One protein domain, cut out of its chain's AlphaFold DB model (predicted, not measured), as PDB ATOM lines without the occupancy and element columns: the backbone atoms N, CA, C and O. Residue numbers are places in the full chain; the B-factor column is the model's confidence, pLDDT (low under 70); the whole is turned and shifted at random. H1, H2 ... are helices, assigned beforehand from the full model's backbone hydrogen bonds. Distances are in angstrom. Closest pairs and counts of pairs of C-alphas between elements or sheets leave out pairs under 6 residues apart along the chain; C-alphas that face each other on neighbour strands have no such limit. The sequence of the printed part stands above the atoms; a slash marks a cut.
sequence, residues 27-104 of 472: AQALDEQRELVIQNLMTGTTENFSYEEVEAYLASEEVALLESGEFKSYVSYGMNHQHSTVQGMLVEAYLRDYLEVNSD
ATOM      1  N   ALA A  27     -38.387 -38.150 -50.945       41.75
ATOM      2  CA  ALA A  27     -38.418 -36.726 -51.326       41.75
ATOM      3  C   ALA A  27     -39.837 -36.216 -51.651       41.75
ATOM      4  O   ALA A  27     -40.201 -35.101 -51.300       41.75
ATOM      5  N   GLN A  28     -40.667 -37.066 -52.269       47.72
ATOM      6  CA  GLN A  28     -42.049 -36.714 -52.604       47.72
ATOM      7  C   GLN A  28     -42.962 -36.681 -51.361       47.72
ATOM      8  O   GLN A  28     -43.934 -35.938 -51.354       47.72
ATOM      9  N   ALA A  29     -42.635 -37.435 -50.302       74.44
ATOM     10  CA  ALA A  29     -43.345 -37.387 -49.023       74.44
ATOM     11  C   ALA A  29     -42.937 -36.171 -48.171       74.44
ATOM     12  O   ALA A  29     -43.797 -35.564 -47.538       74.44
ATOM     13  N   LEU A  30     -41.658 -35.782 -48.197       79.94
ATOM     14  CA  LEU A  30     -41.146 -34.653 -47.417       79.94
ATOM     15  C   LEU A  30     -41.664 -33.302 -47.932       79.94
ATOM     16  O   LEU A  30     -42.054 -32.456 -47.132       79.94
ATOM     17  N   ASP A  31     -41.746 -33.112 -49.254       81.31
ATOM     18  CA  ASP A  31     -42.345 -31.906 -49.851       81.31
ATOM     19  C   ASP A  31     -43.841 -31.780 -49.501       81.31
ATOM     20  O   ASP A  31     -44.340 -30.688 -49.224       81.31
ATOM     21  N   GLU A  32     -44.567 -32.905 -49.467       82.75
ATOM     22  CA  GLU A  32     -45.978 -32.953 -49.064       82.75
ATOM     23  C   GLU A  32     -46.160 -32.668 -47.562       82.75
ATOM     24  O   GLU A  32     -47.088 -31.950 -47.179       82.75
ATOM     25  N   GLN A  33     -45.263 -33.176 -46.708       82.56
ATOM     26  CA  GLN A  33     -45.224 -32.858 -45.278       82.56
ATOM     27  C   GLN A  33     -44.886 -31.383 -45.037       82.56
ATOM     28  O   GLN A  33     -45.558 -30.731 -44.236       82.56
ATOM     29  N   ARG A  34     -43.903 -30.836 -45.763       90.75
ATOM     30  CA  ARG A  34     -43.516 -29.423 -45.688       90.75
ATOM     31  C   ARG A  34     -44.694 -28.518 -46.024       90.75
ATOM     32  O   ARG A  34     -45.022 -27.610 -45.265       90.75
ATOM     33  N   GLU A  35     -45.384 -28.799 -47.126       90.81
ATOM     34  CA  GLU A  35     -46.559 -28.036 -47.550       90.81
ATOM     35  C   GLU A  35     -47.721 -28.165 -46.546       90.81
ATOM     36  O   GLU A  35     -48.415 -27.186 -46.266       90.81
ATOM     37  N   LEU A  36     -47.905 -29.341 -45.932       86.06
ATOM     38  CA  LEU A  36     -48.876 -29.535 -44.854       86.06
ATOM     39  C   LEU A  36     -48.536 -28.682 -43.623       86.06
ATOM     40  O   LEU A  36     -49.433 -28.060 -43.046       86.06
ATOM     41  N   VAL A  37     -47.267 -28.632 -43.215       87.94
ATOM     42  CA  VAL A  37     -46.808 -27.787 -42.103       87.94
ATOM     43  C   VAL A  37     -47.036 -26.313 -42.424       87.94
ATOM     44  O   VAL A  37     -47.612 -25.604 -41.596       87.94
ATOM     45  N   ILE A  38     -46.696 -25.868 -43.638       91.12
ATOM     46  CA  ILE A  38     -46.909 -24.481 -44.065       91.12
ATOM     47  C   ILE A  38     -48.396 -24.110 -43.990       91.12
ATOM     48  O   ILE A  38     -48.762 -23.134 -43.334       91.12
ATOM     49  N   GLN A  39     -49.281 -24.923 -44.571       88.62
ATOM     50  CA  GLN A  39     -50.727 -24.670 -44.538       88.62
ATOM     51  C   GLN A  39     -51.287 -24.613 -43.112       88.62
ATOM     52  O   GLN A  39     -52.183 -23.812 -42.828       88.62
ATOM     53  N   ASN A  40     -50.756 -25.433 -42.201       85.75
ATOM     54  CA  ASN A  40     -51.152 -25.404 -40.797       85.75
ATOM     55  C   ASN A  40     -50.649 -24.143 -40.086       85.75
ATOM     56  O   ASN A  40     -51.410 -23.538 -39.333       85.75
ATOM     57  N   LEU A  41     -49.409 -23.719 -40.326       86.94
ATOM     58  CA  LEU A  41     -48.823 -22.531 -39.701       86.94
ATOM     59  C   LEU A  41     -49.362 -21.207 -40.271       86.94
ATOM     60  O   LEU A  41     -49.301 -20.184 -39.592       86.94
ATOM     61  N   MET A  42     -49.980 -21.195 -41.455       89.69
ATOM     62  CA  MET A  42     -50.688 -20.006 -41.956       89.69
ATOM     63  C   MET A  42     -51.878 -19.595 -41.072       89.69
ATOM     64  O   MET A  42     -52.329 -18.451 -41.131       89.69
ATOM     65  N   THR A  43     -52.394 -20.502 -40.236       85.56
ATOM     66  CA  THR A  43     -53.496 -20.215 -39.309       85.56
ATOM     67  C   THR A  43     -52.965 -20.070 -37.884       85.56
ATOM     68  O   THR A  43     -52.770 -21.064 -37.184       85.56
ATOM     69  N   GLY A  44     -52.732 -18.837 -37.437       78.94
ATOM     70  CA  GLY A  44     -52.392 -18.557 -36.045       78.94
ATOM     71  C   GLY A  44     -53.618 -18.531 -35.133       78.94
ATOM     72  O   GLY A  44     -54.772 -18.519 -35.565       78.94
ATOM     73  N   THR A  45     -53.365 -18.520 -33.829       71.62
ATOM     74  CA  THR A  45     -54.397 -18.449 -32.785       71.62
ATOM     75  C   THR A  45     -55.064 -17.073 -32.706       71.62
ATOM     76  O   THR A  45     -56.237 -16.985 -32.339       71.62
ATOM     77  N   THR A  46     -54.340 -16.008 -33.063       72.69
ATOM     78  CA  THR A  46     -54.802 -14.610 -32.992       72.69
ATOM     79  C   THR A  46     -54.908 -13.922 -34.351       72.69
ATOM     80  O   THR A  46     -55.782 -13.074 -34.531       72.69
ATOM     81  N   GLU A  47     -54.076 -14.298 -35.317       80.81
ATOM     82  CA  GLU A  47     -54.086 -13.785 -36.691       80.81
ATOM     83  C   GLU A  47     -53.595 -14.859 -37.669       80.81
ATOM     84  O   GLU A  47     -53.030 -15.872 -37.268       80.81
ATOM     85  N   ASN A  48     -53.856 -14.651 -38.959       87.69
ATOM     86  CA  ASN A  48     -53.349 -15.524 -40.011       87.69
ATOM     87  C   ASN A  48     -52.050 -14.952 -40.572       87.69
ATOM     88  O   ASN A  48     -51.921 -13.736 -40.709       87.69
ATOM     89  N   PHE A  49     -51.154 -15.844 -40.972       88.25
ATOM     90  CA  PHE A  49     -49.873 -15.518 -41.580       88.25
ATOM     91  C   PHE A  49     -49.922 -15.770 -43.084       88.25
ATOM     92  O   PHE A  49     -50.662 -16.635 -43.568       88.25
ATOM     93  N   SER A  50     -49.147 -14.997 -43.837       91.12
ATOM     94  CA  SER A  50     -48.957 -15.254 -45.262       91.12
ATOM     95  C   SER A  50     -48.143 -16.527 -45.485       91.12
ATOM     96  O   SER A  50     -47.414 -16.986 -44.605       91.12
ATOM     97  N   TYR A  51     -48.273 -17.104 -46.679       91.62
ATOM     98  CA  TYR A  51     -47.484 -18.273 -47.059       91.62
ATOM     99  C   TYR A  51     -45.990 -17.940 -46.999       91.62
ATOM    100  O   TYR A  51     -45.208 -18.711 -46.461       91.62
ATOM    101  N   GLU A  52     -45.611 -16.760 -47.489       93.31
ATOM    102  CA  GLU A  52     -44.227 -16.294 -47.546       93.31
ATOM    103  C   GLU A  52     -43.597 -16.115 -46.155       93.31
ATOM    104  O   GLU A  52     -42.424 -16.430 -45.972       93.31
ATOM    105  N   GLU A  53     -44.357 -15.644 -45.162       89.31
ATOM    106  CA  GLU A  53     -43.873 -15.525 -43.776       89.31
ATOM    107  C   GLU A  53     -43.619 -16.896 -43.143       89.31
ATOM    108  O   GLU A  53     -42.585 -17.109 -42.509       89.31
ATOM    109  N   VAL A  54     -44.547 -17.834 -43.344       90.69
ATOM    110  CA  VAL A  54     -44.436 -19.199 -42.823       90.69
ATOM    111  C   VAL A  54     -43.295 -19.960 -43.497       90.69
ATOM    112  O   VAL A  54     -42.563 -20.684 -42.828       90.69
ATOM    113  N   GLU A  55     -43.151 -19.804 -44.810       92.69
ATOM    114  CA  GLU A  55     -42.100 -20.441 -45.601       92.69
ATOM    115  C   GLU A  55     -40.719 -19.954 -45.158       92.69
ATOM    116  O   GLU A  55     -39.853 -20.780 -44.878       92.69
ATOM    117  N   ALA A  56     -40.545 -18.641 -44.975       90.69
ATOM    118  CA  ALA A  56     -39.298 -18.071 -44.475       90.69
ATOM    119  C   ALA A  56     -38.968 -18.540 -43.048       90.69
ATOM    120  O   ALA A  56     -37.810 -18.831 -42.746       90.69
ATOM    121  N   TYR A  57     -39.977 -18.639 -42.177       92.31
ATOM    122  CA  TYR A  57     -39.816 -19.206 -40.840       92.31
ATOM    123  C   TYR A  57     -39.362 -20.669 -40.907       92.31
ATOM    124  O   TYR A  57     -38.335 -21.012 -40.324       92.31
ATOM    125  N   LEU A  58     -40.072 -21.521 -41.652       92.12
ATOM    126  CA  LEU A  58     -39.758 -22.947 -41.729       92.12
ATOM    127  C   LEU A  58     -38.378 -23.180 -42.356       92.12
ATOM    128  O   LEU A  58     -37.601 -23.958 -41.819       92.12
ATOM    129  N   ALA A  59     -38.022 -22.421 -43.396       91.25
ATOM    130  CA  ALA A  59     -36.686 -22.443 -43.987       91.25
ATOM    131  C   ALA A  59     -35.585 -22.054 -42.981       91.25
ATOM    132  O   ALA A  59     -34.492 -22.610 -43.017       91.25
ATOM    133  N   SER A  60     -35.853 -21.116 -42.066       90.69
ATOM    134  CA  SER A  60     -34.890 -20.765 -41.012       90.69
ATOM    135  C   SER A  60     -34.724 -21.867 -39.961       90.69
ATOM    136  O   SER A  60     -33.609 -22.094 -39.497       90.69
ATOM    137  N   GLU A  61     -35.802 -22.585 -39.626       89.69
ATOM    138  CA  GLU A  61     -35.754 -23.745 -38.728       89.69
ATOM    139  C   GLU A  61     -35.022 -24.924 -39.379       89.69
ATOM    140  O   GLU A  61     -34.193 -25.557 -38.736       89.69
ATOM    141  N   GLU A  62     -35.273 -25.180 -40.666       91.25
ATOM    142  CA  GLU A  62     -34.572 -26.184 -41.473       91.25
ATOM    143  C   GLU A  62     -33.054 -25.935 -41.506       91.25
ATOM    144  O   GLU A  62     -32.270 -26.852 -41.271       91.25
ATOM    145  N   VAL A  63     -32.628 -24.692 -41.763       89.00
ATOM    146  CA  VAL A  63     -31.204 -24.315 -41.771       89.00
ATOM    147  C   VAL A  63     -30.589 -24.480 -40.384       89.00
ATOM    148  O   VAL A  63     -29.542 -25.110 -40.266       89.00
ATOM    149  N   ALA A  64     -31.248 -23.968 -39.341       82.38
ATOM    150  CA  ALA A  64     -30.755 -24.091 -37.972       82.38
ATOM    151  C   ALA A  64     -30.600 -25.563 -37.560       82.38
ATOM    152  O   ALA A  64     -29.588 -25.929 -36.972       82.38
ATOM    153  N   LEU A  65     -31.563 -26.409 -37.930       83.06
ATOM    154  CA  LEU A  65     -31.539 -27.839 -37.648       83.06
ATOM    155  C   LEU A  65     -30.411 -28.568 -38.385       83.06
ATOM    156  O   LEU A  65     -29.777 -29.438 -37.801       83.06
ATOM    157  N   LEU A  66     -30.141 -28.232 -39.649       79.94
ATOM    158  CA  LEU A  66     -29.021 -28.829 -40.386       79.94
ATOM    159  C   LEU A  66     -27.654 -28.363 -39.861       79.94
ATOM    160  O   LEU A  66     -26.674 -29.089 -40.004       79.94
ATOM    161  N   GLU A  67     -27.580 -27.166 -39.274       76.62
ATOM    162  CA  GLU A  67     -26.358 -26.629 -38.668       76.62
ATOM    163  C   GLU A  67     -26.082 -27.200 -37.269       76.62
ATOM    164  O   GLU A  67     -24.919 -27.434 -36.944       76.62
ATOM    165  N   SER A  68     -27.116 -27.423 -36.447       71.62
ATOM    166  CA  SER A  68     -26.954 -27.850 -35.046       71.62
ATOM    167  C   SER A  68     -27.317 -29.309 -34.765       71.62
ATOM    168  O   SER A  68     -26.797 -29.887 -33.817       71.62
ATOM    169  N   GLY A  69     -28.217 -29.910 -35.546       68.38
ATOM    170  CA  GLY A  69     -28.827 -31.210 -35.245       68.38
ATOM    171  C   GLY A  69     -29.822 -31.189 -34.074       68.38
ATOM    172  O   GLY A  69     -30.270 -32.248 -33.640       68.38
ATOM    173  N   GLU A  70     -30.179 -30.015 -33.541       71.00
ATOM    174  CA  GLU A  70     -30.984 -29.884 -32.318       71.00
ATOM    175  C   GLU A  70     -32.455 -29.533 -32.587       71.00
ATOM    176  O   GLU A  70     -32.774 -28.623 -33.355       71.00
ATOM    177  N   PHE A  71     -33.369 -30.191 -31.865       71.56
ATOM    178  CA  PHE A  71     -34.800 -29.875 -31.881       71.56
ATOM    179  C   PHE A  71     -35.182 -28.930 -30.734       71.56
ATOM    180  O   PHE A  71     -34.843 -29.152 -29.574       71.56
ATOM    181  N   LYS A  72     -35.980 -27.902 -31.034       73.56
ATOM    182  CA  LYS A  72     -36.620 -27.043 -30.026       73.56
ATOM    183  C   LYS A  72     -37.807 -27.756 -29.373       73.56
ATOM    184  O   LYS A  72     -38.415 -28.657 -29.946       73.56
ATOM    185  N   SER A  73     -38.208 -27.283 -28.191       62.41
ATOM    186  CA  SER A  73     -39.462 -27.713 -27.559       62.41
ATOM    187  C   SER A  73     -40.671 -27.414 -28.454       62.41
ATOM    188  O   SER A  73     -40.783 -26.315 -29.003       62.41
ATOM    189  N   TYR A  74     -41.635 -28.337 -28.521       60.09
ATOM    190  CA  TYR A  74     -42.830 -28.225 -29.365       60.09
ATOM    191  C   TYR A  74     -43.697 -26.980 -29.097       60.09
ATOM    192  O   TYR A  74     -44.441 -26.555 -29.973       60.09
ATOM    193  N   VAL A  75     -43.617 -26.354 -27.916       63.41
ATOM    194  CA  VAL A  75     -44.319 -25.080 -27.628       63.41
ATOM    195  C   VAL A  75     -43.612 -23.849 -28.199       63.41
ATOM    196  O   VAL A  75     -44.191 -22.765 -28.233       63.41
ATOM    197  N   SER A  76     -42.354 -24.009 -28.604       74.06
ATOM    198  CA  SER A  76     -41.510 -22.941 -29.144       74.06
ATOM    199  C   SER A  76     -41.570 -22.872 -30.666       74.06
ATOM    200  O   SER A  76     -41.202 -21.849 -31.233       74.06
ATOM    201  N   TYR A  77     -42.056 -23.930 -31.323       76.19
ATOM    202  CA  TYR A  77     -42.302 -23.907 -32.757       76.19
ATOM    203  C   TYR A  77     -43.553 -23.089 -33.080       76.19
ATOM    204  O   TYR A  77     -44.647 -23.340 -32.570       76.19
ATOM    205  N   GLY A  78     -43.380 -22.114 -33.963       71.19
ATOM    206  CA  GLY A  78     -44.400 -21.159 -34.362       71.19
ATOM    207  C   GLY A  78     -43.856 -19.738 -34.391       71.19
ATOM    208  O   GLY A  78     -42.893 -19.390 -33.711       71.19
ATOM    209  N   MET A  79     -44.506 -18.881 -35.167       74.19
ATOM    210  CA  MET A  79     -44.107 -17.482 -35.267       74.19
ATOM    211  C   MET A  79     -44.697 -16.692 -34.099       74.19
ATOM    212  O   MET A  79     -45.909 -16.694 -33.873       74.19
ATOM    213  N   ASN A  80     -43.834 -15.993 -33.357       67.38
ATOM    214  CA  ASN A  80     -44.216 -15.070 -32.282       67.38
ATOM    215  C   ASN A  80     -45.127 -15.687 -31.198       67.38
ATOM    216  O   ASN A  80     -45.982 -14.994 -30.648       67.38
ATOM    217  N   HIS A  81     -44.973 -16.985 -30.905       66.31
ATOM    218  CA  HIS A  81     -45.808 -17.735 -29.950       66.31
ATOM    219  C   HIS A  81     -47.314 -17.739 -30.268       66.31
ATOM    220  O   HIS A  81     -48.141 -17.931 -29.376       66.31
ATOM    221  N   GLN A  82     -47.695 -17.526 -31.529       75.31
ATOM    222  CA  GLN A  82     -49.100 -17.494 -31.933       75.31
ATOM    223  C   GLN A  82     -49.636 -18.839 -32.434       75.31
ATOM    224  O   GLN A  82     -50.787 -18.911 -32.868       75.31
ATOM    225  N   HIS A  83     -48.857 -19.915 -32.363       77.25
ATOM    226  CA  HIS A  83     -49.263 -21.242 -32.824       77.25
ATOM    227  C   HIS A  83     -49.516 -22.181 -31.652       77.25
ATOM    228  O   HIS A  83     -48.947 -22.046 -30.572       77.25
ATOM    229  N   SER A  84     -50.432 -23.122 -31.855       73.88
ATOM    230  CA  SER A  84     -50.753 -24.123 -30.845       73.88
ATOM    231  C   SER A  84     -49.649 -25.172 -30.730       73.88
ATOM    232  O   SER A  84     -48.972 -25.500 -31.700       73.88
ATOM    233  N   THR A  85     -49.562 -25.798 -29.560       65.56
ATOM    234  CA  THR A  85     -48.713 -26.967 -29.287       65.56
ATOM    235  C   THR A  85     -48.851 -28.062 -30.351       65.56
ATOM    236  O   THR A  85     -47.861 -28.652 -30.760       65.56
ATOM    237  N   VAL A  86     -50.070 -28.306 -30.845       67.50
ATOM    238  CA  VAL A  86     -50.339 -29.321 -31.880       67.50
ATOM    239  C   VAL A  86     -49.684 -28.951 -33.211       67.50
ATOM    240  O   VAL A  86     -49.154 -29.819 -33.896       67.50
ATOM    241  N   GLN A  87     -49.695 -27.667 -33.574       73.12
ATOM    242  CA  GLN A  87     -48.995 -27.190 -34.768       73.12
ATOM    243  C   GLN A  87     -47.477 -27.294 -34.589       73.12
ATOM    244  O   GLN A  87     -46.793 -27.687 -35.526       73.12
ATOM    245  N   GLY A  88     -46.959 -27.030 -33.388       69.81
ATOM    246  CA  GLY A  88     -45.539 -27.208 -33.095       69.81
ATOM    247  C   GLY A  88     -45.067 -28.665 -33.145       69.81
ATOM    248  O   GLY A  88     -43.995 -28.935 -33.674       69.81
ATOM    249  N   MET A  89     -45.892 -29.624 -32.713       65.19
ATOM    250  CA  MET A  89     -45.602 -31.059 -32.882       65.19
ATOM    251  C   MET A  89     -45.519 -31.469 -34.363       65.19
ATOM    252  O   MET A  89     -44.717 -32.325 -34.720       65.19
ATOM    253  N   LEU A  90     -46.335 -30.862 -35.235       77.00
ATOM    254  CA  LEU A  90     -46.264 -31.107 -36.682       77.00
ATOM    255  C   LEU A  90     -44.970 -30.556 -37.290       77.00
ATOM    256  O   LEU A  90     -44.401 -31.196 -38.170       77.00
ATOM    257  N   VAL A  91     -44.511 -29.392 -36.817       81.56
ATOM    258  CA  VAL A  91     -43.230 -28.803 -37.229       81.56
ATOM    259  C   VAL A  91     -42.077 -29.712 -36.822       81.56
ATOM    260  O   VAL A  91     -41.268 -30.053 -37.670       81.56
ATOM    261  N   GLU A  92     -42.027 -30.156 -35.565       78.25
ATOM    262  CA  GLU A  92     -40.969 -31.049 -35.080       78.25
ATOM    263  C   GLU A  92     -40.925 -32.376 -35.854       78.25
ATOM    264  O   GLU A  92     -39.854 -32.808 -36.266       78.25
ATOM    265  N   ALA A  93     -42.083 -33.004 -36.089       74.12
ATOM    266  CA  ALA A  93     -42.162 -34.257 -36.839       74.12
ATOM    267  C   ALA A  93     -41.633 -34.097 -38.272       74.12
ATOM    268  O   ALA A  93     -40.849 -34.919 -38.735       74.12
ATOM    269  N   TYR A  94     -42.012 -33.008 -38.948       85.31
ATOM    270  CA  TYR A  94     -41.461 -32.672 -40.257       85.31
ATOM    271  C   TYR A  94     -39.955 -32.419 -40.197       85.31
ATOM    272  O   TYR A  94     -39.221 -32.947 -41.020       85.31
ATOM    273  N   LEU A  95     -39.490 -31.623 -39.234       85.12
ATOM    274  CA  LEU A  95     -38.076 -31.305 -39.069       85.12
ATOM    275  C   LEU A  95     -37.250 -32.575 -38.816       85.12
ATOM    276  O   LEU A  95     -36.142 -32.693 -39.325       85.12
ATOM    277  N   ARG A  96     -37.803 -33.562 -38.105       77.62
ATOM    278  CA  ARG A  96     -37.156 -34.859 -37.871       77.62
ATOM    279  C   ARG A  96     -36.939 -35.626 -39.170       77.62
ATOM    280  O   ARG A  96     -35.809 -36.007 -39.466       77.62
ATOM    281  N   ASP A  97     -37.990 -35.753 -39.973       79.19
ATOM    282  CA  ASP A  97     -37.910 -36.373 -41.299       79.19
ATOM    283  C   ASP A  97     -37.010 -35.545 -42.243       79.19
ATOM    284  O   ASP A  97     -36.273 -36.089 -43.069       79.19
ATOM    285  N   TYR A  98     -37.021 -34.214 -42.110       83.88
ATOM    286  CA  TYR A  98     -36.194 -33.301 -42.895       83.88
ATOM    287  C   TYR A  98     -34.707 -33.473 -42.600       83.88
ATOM    288  O   TYR A  98     -33.916 -33.541 -43.542       83.88
ATOM    289  N   LEU A  99     -34.335 -33.575 -41.322       80.56
ATOM    290  CA  LEU A  99     -32.969 -33.847 -40.890       80.56
ATOM    291  C   LEU A  99     -32.505 -35.205 -41.423       80.56
ATOM    292  O   LEU A  99     -31.425 -35.283 -42.001       80.56
ATOM    293  N   GLU A 100     -33.339 -36.244 -41.319       76.31
ATOM    294  CA  GLU A 100     -33.018 -37.590 -41.812       76.31
ATOM    295  C   GLU A 100     -32.758 -37.623 -43.331       76.31
ATOM    296  O   GLU A 100     -31.881 -38.343 -43.807       76.31
ATOM    297  N   VAL A 101     -33.498 -36.826 -44.107       80.06
ATOM    298  CA  VAL A 101     -33.387 -36.798 -45.575       80.06
ATOM    299  C   VAL A 101     -32.284 -35.860 -46.082       80.06
ATOM    300  O   VAL A 101     -31.680 -36.149 -47.118       80.06
ATOM    301  N   ASN A 102     -32.048 -34.729 -45.409       78.38
ATOM    302  CA  ASN A 102     -31.203 -33.639 -45.923       78.38
ATOM    303  C   ASN A 102     -29.858 -33.493 -45.211       78.38
ATOM    304  O   ASN A 102     -29.013 -32.733 -45.685       78.38
ATOM    305  N   SER A 103     -29.635 -34.216 -44.117       70.00
ATOM    306  CA  SER A 103     -28.310 -34.336 -43.520       70.00
ATOM    307  C   SER A 103     -27.716 -35.700 -43.814       70.00
ATOM    308  O   SER A 103     -28.412 -36.710 -43.937       70.00
ATOM    309  N   ASP A 104     -26.393 -35.739 -43.901       68.56
ATOM    310  CA  ASP A 104     -25.707 -36.995 -43.681       68.56
ATOM    311  C   ASP A 104     -25.764 -37.261 -42.174       68.56
ATOM    312  O   ASP A 104     -24.944 -36.749 -41.414       68.56
TER     313      ASP A 104
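AT A GLANCE: This is residues 27 to 104 of the 472 residues of an uncharacterized protein of Facklamia tabacinasalis (UniProt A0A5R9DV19). Two helices, H1 and H3, pack side by side and run opposite ways, and a third helix, H2, crosses this pair slantwise, its first part against the last residues of H1 and its later part against the later part of H3. The centres of the three helices make a triangle, and a long link without a named element, residues 69 to 84, runs back from the end of H2 to the start of H3. The printed part has 78 residues with three named helices, in the order H1, H2, H3 along the chain, and no named strand; the class is all helix, with 51 of the 78 residues in the helices. The whole is compact, with a radius of gyration of the C-alphas of 11.7 A, and elongated in outline, spanning 38 by 25 by 19 A.

IN THESE COORDINATES: H1 takes residues 27 to 41, beginning with C-alpha 27 at (-38.418, -36.726, -51.326), and measures 21.1 A from first to last C-alpha. H2 takes residues 51 to 68, 25.6 A long, with C-alpha 51 at (-47.484, -18.273, -47.059). H3 takes residues 85 to 102, 25.1 A long, and ends with C-alpha 102 at (-31.203, -33.639, -45.923).

HOW THE PARTS SIT: H1 touches H2 with residues 38 to 41 alone, and H2 touches H1 with residues 51 to 58 alone. Their closest C-alphas, those of Ile 38 and Val 54, are 6.0 A apart. These two helices run opposite ways at a steep tilt of 58 degrees. H1 also touches H3, and the closest C-alphas there, those of Val 37 and Val 91, are 6.1 A apart. H1 and H3 run opposite ways at a shallow tilt of 25 degrees, with their centres 9.7 A apart. H2 touches H3 with residues 61 to 66 alone, and H3 touches H2 with residues 95 to 102 alone. Their closest C-alphas, those of Leu 66 and Leu 99, are 6.4 A apart. H2 and H3 run the same way at a steep tilt of 56 degrees. In H2 and H3 every O i to N i+4 pair is within hydrogen-bond range; in H1, 10 of 11 are.

THE WHOLE: The two C-alphas farthest apart are those of Thr 46 and Asp 104, at 38.2 A, while the first and last printed C-alphas, of Ala 27 and Asp 104, are 14.8 A apart. The printed part has no cut. The link from H1 to H2, 9 residues, is short, and the link from H2 to H3, 16 residues, is long. The mean pLDDT of the printed part is 79.1, and it is under 70 at 13 residues: 27 to 28, 69, 73 to 75, 80 to 81, 85 to 86, 88 to 89 and 104.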